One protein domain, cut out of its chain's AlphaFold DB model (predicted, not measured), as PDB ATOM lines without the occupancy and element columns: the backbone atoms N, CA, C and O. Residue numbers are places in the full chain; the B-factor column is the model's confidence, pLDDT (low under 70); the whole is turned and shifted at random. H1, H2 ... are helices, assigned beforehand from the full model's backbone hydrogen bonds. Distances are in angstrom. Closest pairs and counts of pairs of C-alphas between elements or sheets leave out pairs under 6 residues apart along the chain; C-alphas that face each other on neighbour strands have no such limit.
ATOM      1  N   GLY A  10     317.921 341.608 456.154       85.19
ATOM      2  CA  GLY A  10     318.344 342.926 455.684       85.19
ATOM      3  C   GLY A  10     318.961 342.939 454.281       85.19
ATOM      4  O   GLY A  10     318.685 343.847 453.491       85.19
ATOM      5  N   ALA A  11     319.769 341.929 453.955       76.38
ATOM      6  CA  ALA A  11     320.441 341.818 452.667       76.38
ATOM      7  C   ALA A  11     319.421 341.473 451.581       76.38
ATOM      8  O   ALA A  11     319.354 342.158 450.554       76.38
ATOM      9  N   ARG A  12     318.549 340.503 451.869       83.69
ATOM     10  CA  ARG A  12     317.449 340.120 450.989       83.69
ATOM     11  C   ARG A  12     316.536 341.294 450.672       83.69
ATOM     12  O   ARG A  12     316.308 341.599 449.504       83.69
ATOM     13  N   LEU A  13     316.088 342.021 451.697       87.62
ATOM     14  CA  LEU A  13     315.231 343.192 451.517       87.62
ATOM     15  C   LEU A  13     315.879 344.225 450.592       87.62
ATOM     16  O   LEU A  13     315.252 344.715 449.656       87.62
ATOM     17  N   ARG A  14     317.158 344.538 450.817       84.56
ATOM     18  CA  ARG A  14     317.889 345.493 449.982       84.56
ATOM     19  C   ARG A  14     317.963 345.045 448.520       84.56
ATOM     20  O   ARG A  14     317.850 345.879 447.620       84.56
ATOM     21  N   ARG A  15     318.173 343.753 448.285       78.69
ATOM     22  CA  ARG A  15     318.255 343.165 446.946       78.69
ATOM     23  C   ARG A  15     316.918 343.229 446.215       78.69
ATOM     24  O   ARG A  15     316.889 343.701 445.082       78.69
ATOM     25  N   ILE A  16     315.826 342.890 446.895       82.12
ATOM     26  CA  ILE A  16     314.466 342.996 446.352       82.12
ATOM     27  C   ILE A  16     314.150 344.438 445.941       82.12
ATOM     28  O   ILE A  16     313.679 344.677 444.831       82.12
ATOM     29  N   LEU A  17     314.458 345.414 446.803       84.00
ATOM     30  CA  LEU A  17     314.244 346.833 446.496       84.00
ATOM     31  C   LEU A  17     315.022 347.268 445.251       84.00
ATOM     32  O   LEU A  17     314.482 347.985 444.411       84.00
ATOM     33  N   ARG A  18     316.272 346.810 445.110       76.69
ATOM     34  CA  ARG A  18     317.095 347.094 443.930       76.69
ATOM     35  C   ARG A  18     316.487 346.494 442.663       76.69
ATOM     36  O   ARG A  18     316.402 347.195 441.665       76.69
ATOM     37  N   GLN A  19     316.060 345.233 442.700       72.81
ATOM     38  CA  GLN A  19     315.484 344.554 441.533       72.81
ATOM     39  C   GLN A  19     314.144 345.142 441.101       72.81
ATOM     40  O   GLN A  19     313.894 345.302 439.912       72.81
ATOM     41  N   LYS A  20     313.302 345.535 442.059       81.06
ATOM     42  CA  LYS A  20     312.043 346.239 441.785       81.06
ATOM     43  C   LYS A  20     312.241 347.725 441.441       81.06
ATOM     44  O   LYS A  20     311.257 348.450 441.351       81.06
ATOM     45  N   ASN A  21     313.486 348.187 441.261       79.62
ATOM     46  CA  ASN A  21     313.843 349.580 440.965       79.62
ATOM     47  C   ASN A  21     313.237 350.600 441.953       79.62
ATOM     48  O   ASN A  21     312.897 351.725 441.585       79.62
ATOM     49  N   ILE A  22     313.107 350.219 443.226       83.62
ATOM     50  CA  ILE A  22     312.541 351.078 444.267       83.62
ATOM     51  C   ILE A  22     313.578 352.111 444.717       83.62
ATOM     52  O   ILE A  22     314.681 351.780 445.164       83.62
ATOM     53  N   ILE A  23     313.201 353.389 444.663       85.62
ATOM     54  CA  ILE A  23     314.057 354.497 445.095       85.62
ATOM     55  C   ILE A  23     314.138 354.517 446.627       85.62
ATOM     56  O   ILE A  23     313.159 354.798 447.320       85.62
ATOM     57  N   ILE A  24     315.342 354.294 447.167       80.94
ATOM     58  CA  ILE A  24     315.606 354.193 448.616       80.94
ATOM     59  C   ILE A  24     315.091 355.402 449.408       80.94
ATOM     60  O   ILE A  24     314.565 355.233 450.504       80.94
ATOM     61  N   LEU A  25     315.221 356.616 448.864       82.50
ATOM     62  CA  LEU A  25     314.749 357.833 449.530       82.50
ATOM     63  C   LEU A  25     313.223 357.831 449.716       82.50
ATOM     64  O   LEU A  25     312.729 358.179 450.787       82.50
ATOM     65  N   GLN A  26     312.484 357.413 448.686       87.50
ATOM     66  CA  GLN A  26     311.022 357.350 448.717       87.50
ATOM     67  C   GLN A  26     310.545 356.228 449.639       87.50
ATOM     68  O   GLN A  26     309.673 356.445 450.476       87.50
ATOM     69  N   TYR A  27     311.188 355.065 449.562       91.19
ATOM     70  CA  TYR A  27     310.880 353.926 450.420       91.19
ATOM     71  C   TYR A  27     311.173 354.198 451.906       91.19
ATOM     72  O   TYR A  27     310.390 353.829 452.782       91.19
ATOM     73  N   ALA A  28     312.257 354.916 452.218       88.38
ATOM     74  CA  ALA A  28     312.528 355.368 453.582       88.38
ATOM     75  C   ALA A  28     311.377 356.250 454.104       88.38
ATOM     76  O   ALA A  28     310.849 355.993 455.184       88.38
ATOM     77  N   LYS A  29     310.903 357.208 453.294       89.44
ATOM     78  CA  LYS A  29     309.750 358.052 453.642       89.44
ATOM     79  C   LYS A  29     308.476 357.227 453.871       89.44
ATOM     80  O   LYS A  29     307.798 357.447 454.869       89.44
ATOM     81  N   GLN A  30     308.176 356.264 452.998       91.06
ATOM     82  CA  GLN A  30     307.000 355.385 453.113       91.06
ATOM     83  C   GLN A  30     307.028 354.505 454.369       91.06
ATOM     84  O   GLN A  30     305.990 354.238 454.963       91.06
ATOM     85  N   THR A  31     308.216 354.092 454.808       91.69
ATOM     86  CA  THR A  31     308.402 353.255 456.007       91.69
ATOM     87  C   THR A  31     308.571 354.059 457.302       91.69
ATOM     88  O   THR A  31     308.837 353.472 458.358       91.69
ATOM     89  N   GLY A  32     308.446 355.391 457.239       91.62
ATOM     90  CA  GLY A  32     308.647 356.291 458.378       91.62
ATOM     91  C   GLY A  32     310.094 356.320 458.886       91.62
ATOM     92  O   GLY A  32     310.337 356.544 460.070       91.62
ATOM     93  N   LEU A  33     311.063 356.034 458.016       90.50
ATOM     94  CA  LEU A  33     312.485 355.980 458.334       90.50
ATOM     95  C   LEU A  33     313.260 357.080 457.604       90.50
ATOM     96  O   LEU A  33     312.894 357.550 456.531       90.50
ATOM     97  N   THR A  34     314.410 357.442 458.162       87.44
ATOM     98  CA  THR A  34     315.431 358.178 457.410       87.44
ATOM     99  C   THR A  34     316.264 357.193 456.582       87.44
ATOM    100  O   THR A  34     316.396 356.030 456.980       87.44
ATOM    101  N   PRO A  35     316.894 357.613 455.466       79.19
ATOM    102  CA  PRO A  35     317.778 356.728 454.707       79.19
ATOM    103  C   PRO A  35     318.882 356.086 455.572       79.19
ATOM    104  O   PRO A  35     319.034 354.867 455.503       79.19
ATOM    105  N   PRO A  36     319.587 356.813 456.469       77.06
ATOM    106  CA  PRO A  36     320.530 356.187 457.399       77.06
ATOM    107  C   PRO A  36     319.877 355.161 458.335       77.06
ATOM    108  O   PRO A  36     320.471 354.121 458.616       77.06
ATOM    109  N   GLY A  37     318.653 355.430 458.806       82.00
ATOM    110  CA  GLY A  37     317.878 354.498 459.625       82.00
ATOM    111  C   GLY A  37     317.539 353.208 458.881       82.00
ATOM    112  O   GLY A  37     317.652 352.125 459.448       82.00
ATOM    113  N   LEU A  38     317.211 353.303 457.594       86.00
ATOM    114  CA  LEU A  38     316.948 352.153 456.736       86.00
ATOM    115  C   LEU A  38     318.211 351.313 456.473       86.00
ATOM    116  O   LEU A  38     318.168 350.090 456.591       86.00
ATOM    117  N   TYR A  39     319.357 351.951 456.215       78.19
ATOM    118  CA  TYR A  39     320.631 351.240 456.043       78.19
ATOM    119  C   TYR A  39     321.044 350.431 457.281       78.19
ATOM    120  O   TYR A  39     321.738 349.427 457.134       78.19
ATOM    121  N   ARG A  40     320.605 350.811 458.491       81.81
ATOM    122  CA  ARG A  40     320.825 349.988 459.695       81.81
ATOM    123  C   ARG A  40     320.134 348.631 459.586       81.81
ATOM    124  O   ARG A  40     320.741 347.640 459.971       81.81
ATOM    125  N   TYR A  41     318.921 348.582 459.036       86.00
ATOM    126  CA  TYR A  41     318.179 347.334 458.845       86.00
ATOM    127  C   TYR A  41     318.763 346.466 457.731       86.00
ATOM    128  O   TYR A  41     318.768 345.253 457.866       86.00
ATOM    129  N   PHE A  42     319.337 347.052 456.676       81.12
ATOM    130  CA  PHE A  42     319.995 346.262 455.623       81.12
ATOM    131  C   PHE A  42     321.203 345.461 456.115       81.12
ATOM    132  O   PHE A  42     321.527 344.426 455.547       81.12
ATOM    133  N   ASN A  43     321.832 345.913 457.198       74.56
ATOM    134  CA  ASN A  43     322.941 345.206 457.835       74.56
ATOM    135  C   ASN A  43     322.474 344.226 458.922       74.56
ATOM    136  O   ASN A  43     323.316 343.662 459.616       74.56
ATOM    137  N   GLN A  44     321.162 344.089 459.150       81.94
ATOM    138  CA  GLN A  44     320.645 343.199 460.179       81.94
ATOM    139  C   GLN A  44     320.392 341.810 459.602       81.94
ATOM    140  O   GLN A  44     319.628 341.676 458.641       81.94
ATOM    141  N   PRO A  45     321.011 340.787 460.205       74.81
ATOM    142  CA  PRO A  45     320.891 339.424 459.731       74.81
ATOM    143  C   PRO A  45     319.472 338.895 460.055       74.81
ATOM    144  O   PRO A  45     318.857 338.247 459.218       74.81
ATOM    145  N   VAL A  46     318.876 339.323 461.179       85.19
ATOM    146  CA  VAL A  46     317.451 339.153 461.519       85.19
ATOM    147  C   VAL A  46     316.869 340.506 461.917       85.19
ATOM    148  O   VAL A  46     317.441 341.232 462.736       85.19
ATOM    149  N   ILE A  47     315.709 340.832 461.364       88.94
ATOM    150  CA  ILE A  47     314.894 342.004 461.656       88.94
ATOM    151  C   ILE A  47     313.724 341.554 462.540       88.94
ATOM    152  O   ILE A  47     313.111 340.509 462.348       88.94
ATOM    153  N   LYS A  48     313.364 342.361 463.548       92.56
ATOM    154  CA  LYS A  48     312.200 342.052 464.399       92.56
ATOM    155  C   LYS A  48     310.940 341.899 463.540       92.56
ATOM    156  O   LYS A  48     310.620 342.822 462.797       92.56
ATOM    157  N   ALA A  49     310.180 340.816 463.736       87.50
ATOM    158  CA  ALA A  49     309.019 340.452 462.913       87.50
ATOM    159  C   ALA A  49     308.078 341.630 462.595       87.50
ATOM    160  O   ALA A  49     307.895 341.952 461.430       87.50
ATOM    161  N   ARG A  50     307.592 342.357 463.613       90.81
ATOM    162  CA  ARG A  50     306.718 343.536 463.413       90.81
ATOM    163  C   ARG A  50     307.340 344.605 462.509       90.81
ATOM    164  O   ARG A  50     306.644 345.264 461.740       90.81
ATOM    165  N   LYS A  51     308.654 344.814 462.629       93.62
ATOM    166  CA  LYS A  51     309.365 345.797 461.812       93.62
ATOM    167  C   LYS A  51     309.570 345.285 460.393       93.62
ATOM    168  O   LYS A  51     309.409 346.080 459.476       93.62
ATOM    169  N   LEU A  52     309.874 343.998 460.217       92.50
ATOM    170  CA  LEU A  52     309.915 343.375 458.897       92.50
ATOM    171  C   LEU A  52     308.556 343.525 458.205       92.50
ATOM    172  O   LEU A  52     308.516 344.049 457.104       92.50
ATOM    173  N   ASP A  53     307.452 343.217 458.887       90.88
ATOM    174  CA  ASP A  53     306.099 343.367 458.335       90.88
ATOM    175  C   ASP A  53     305.824 344.821 457.891       90.88
ATOM    176  O   ASP A  53     305.297 345.051 456.807       90.88
ATOM    177  N   THR A  54     306.265 345.815 458.675       92.19
ATOM    178  CA  THR A  54     306.158 347.244 458.307       92.19
ATOM    179  C   THR A  54     306.985 347.595 457.064       92.19
ATOM    180  O   THR A  54     306.558 348.398 456.241       92.19
ATOM    181  N   LEU A  55     308.195 347.041 456.949       93.69
ATOM    182  CA  LEU A  55     309.077 347.267 455.802       93.69
ATOM    183  C   LEU A  55     308.482 346.631 454.538       93.69
ATOM    184  O   LEU A  55     308.404 347.285 453.503       93.69
ATOM    185  N   LEU A  56     307.998 345.392 454.641       93.25
ATOM    186  CA  LEU A  56     307.384 344.682 453.522       93.25
ATOM    187  C   LEU A  56     306.083 345.345 453.066       93.25
ATOM    188  O   LEU A  56     305.897 345.494 451.870       93.25
ATOM    189  N   ALA A  57     305.242 345.839 453.979       90.88
ATOM    190  CA  ALA A  57     303.988 346.513 453.631       90.88
ATOM    191  C   ALA A  57     304.166 347.820 452.830       90.88
ATOM    192  O   ALA A  57     303.226 348.277 452.184       90.88
ATOM    193  N   ALA A  58     305.353 348.435 452.862       91.88
ATOM    194  CA  ALA A  58     305.652 349.628 452.069       91.88
ATOM    195  C   ALA A  58     305.957 349.320 450.590       91.88
ATOM    196  O   ALA A  58     306.150 350.239 449.795       91.88
ATOM    197  N   ILE A  59     305.994 348.040 450.213       87.75
ATOM    198  CA  ILE A  59     306.090 347.554 448.837       87.75
ATOM    199  C   ILE A  59     305.004 346.490 448.600       87.75
ATOM    200  O   ILE A  59     304.508 345.893 449.550       87.75
ATOM    201  N   PRO A  60     304.596 346.214 447.350       83.06
ATOM    202  CA  PRO A  60     303.645 345.142 447.066       83.06
ATOM    203  C   PRO A  60     304.352 343.778 447.152       83.06
ATOM    204  O   PRO A  60     304.624 343.141 446.134       83.06
ATOM    205  N   LEU A  61     304.737 343.369 448.363       84.62
ATOM    206  CA  LEU A  61     305.409 342.105 448.639       84.62
ATOM    207  C   LEU A  61     304.864 341.494 449.929       84.62
ATOM    208  O   LEU A  61     304.911 342.122 450.989       84.62
ATOM    209  N   THR A  62     304.377 340.256 449.865       86.50
ATOM    210  CA  THR A  62     303.964 339.549 451.077       86.50
ATOM    211  C   THR A  62     305.173 338.969 451.810       86.50
ATOM    212  O   THR A  62     306.262 338.800 451.259       86.50
ATOM    213  N   LYS A  63     304.983 338.608 453.079       83.75
ATOM    214  CA  LYS A  63     306.006 337.898 453.856       83.75
ATOM    215  C   LYS A  63     306.343 336.532 453.257       83.75
ATOM    216  O   LYS A  63     307.494 336.110 453.304       83.75
ATOM    217  N   ASN A  64     305.347 335.869 452.671       79.88
ATOM    218  CA  ASN A  64     305.558 334.612 451.971       79.88
ATOM    219  C   ASN A  64     306.451 334.819 450.741       79.88
ATOM    220  O   ASN A  64     307.451 334.121 450.605       79.88
ATOM    221  N   ASP A  65     306.153 335.831 449.923       80.56
ATOM    222  CA  ASP A  65     306.951 336.164 448.735       80.56
ATOM    223  C   ASP A  65     308.362 336.619 449.108       80.56
ATOM    224  O   ASP A  65     309.304 336.372 448.373       80.56
ATOM    225  N   PHE A  66     308.533 337.272 450.257       84.94
ATOM    226  CA  PHE A  66     309.846 337.665 450.759       84.94
ATOM    227  C   PHE A  66     310.723 336.453 451.106       84.94
ATOM    228  O   PHE A  66     311.901 336.400 450.741       84.94
ATOM    229  N   TYR A  67     310.172 335.467 451.816       77.88
ATOM    230  CA  TYR A  67     310.940 334.285 452.211       77.88
ATOM    231  C   TYR A  67     311.155 333.298 451.057       77.88
ATOM    232  O   TYR A  67     312.179 332.614 451.047       77.88
ATOM    233  N   HIS A  68     310.270 333.304 450.061       72.12
ATOM    234  CA  HIS A  68     310.380 332.500 448.842       72.12
ATOM    235  C   HIS A  68     310.825 333.313 447.619       72.12
ATOM    236  O   HIS A  68     310.655 332.852 446.495       72.12
ATOM    237  N   TRP A  69     311.373 334.517 447.822       72.25
ATOM    238  CA  TRP A  69     311.820 335.377 446.726       72.25
ATOM    239  C   TRP A  69     312.851 334.632 445.890       72.25
ATOM    240  O   TRP A  69     313.788 334.098 446.470       72.25
TER     241      TRP A  69
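This is residues 10 to 69 of the 175 residues of an uncharacterized protein of Chitinophaga extrema (UniProt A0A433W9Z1). Five short helices form a small compact cluster, in which H1 and H4 run side by side in nearly the same direction with a narrow gap between them. H2 and H3, about perpendicular to each other, lie on one side of this pair, and the small H5 lies across the gap on the other side. The printed part has 60 residues with five named helices, in the order H1 to H5, and no named strand; the class is all helix. It is compact, with a radius of gyration of the C-alphas of 10.3 A, and rounded, spanning 27 by 23 by 17 A.

H1, residues 10 to 19, is the longest helix, 14.5 A from C-alpha 10 at (318.344, 342.926, 455.684) to C-alpha 19. H4, residues 49 to 57, measures 12.2 A, and H3, residues 35 to 42, measures 10.7 A. H2 covers residues 24 to 30. H5, residues 63 to 67, ends with C-alpha 67 at (310.940, 334.285, 452.211).

H1 touches H3 at a steep tilt of 65 degrees, opposite ways; their closest C-alphas, of Gly 10 and Phe 42, are 3.7 A apart. H3 touches H2, about perpendicular at 85 degrees, closest at the C-alphas of Ala 28 and Pro 35, 5.5 A. H1 and H2 are close but not clearly touching. H1 and H4 are only just apart, at 8.2 A, while H2 and H4 are near each other. H4 and H5 only just touch, with 3 pairs of C-alphas within 8 A, and only at the corner by their link; the closest are those of Leu 56 and Lys 63, 6.9 A. H1 and H5 are close but not clearly touching. Every O i to N i+4 pair is within hydrogen-bond range in H1, H2, H4 and H5; in H3, 3 of 4 are.

The C-alphas farthest apart, of Thr 34 and His 68, are 27.5 A apart. The printed part has no cut and no long link. Its mean pLDDT is 84.6, and no printed residue is under 70.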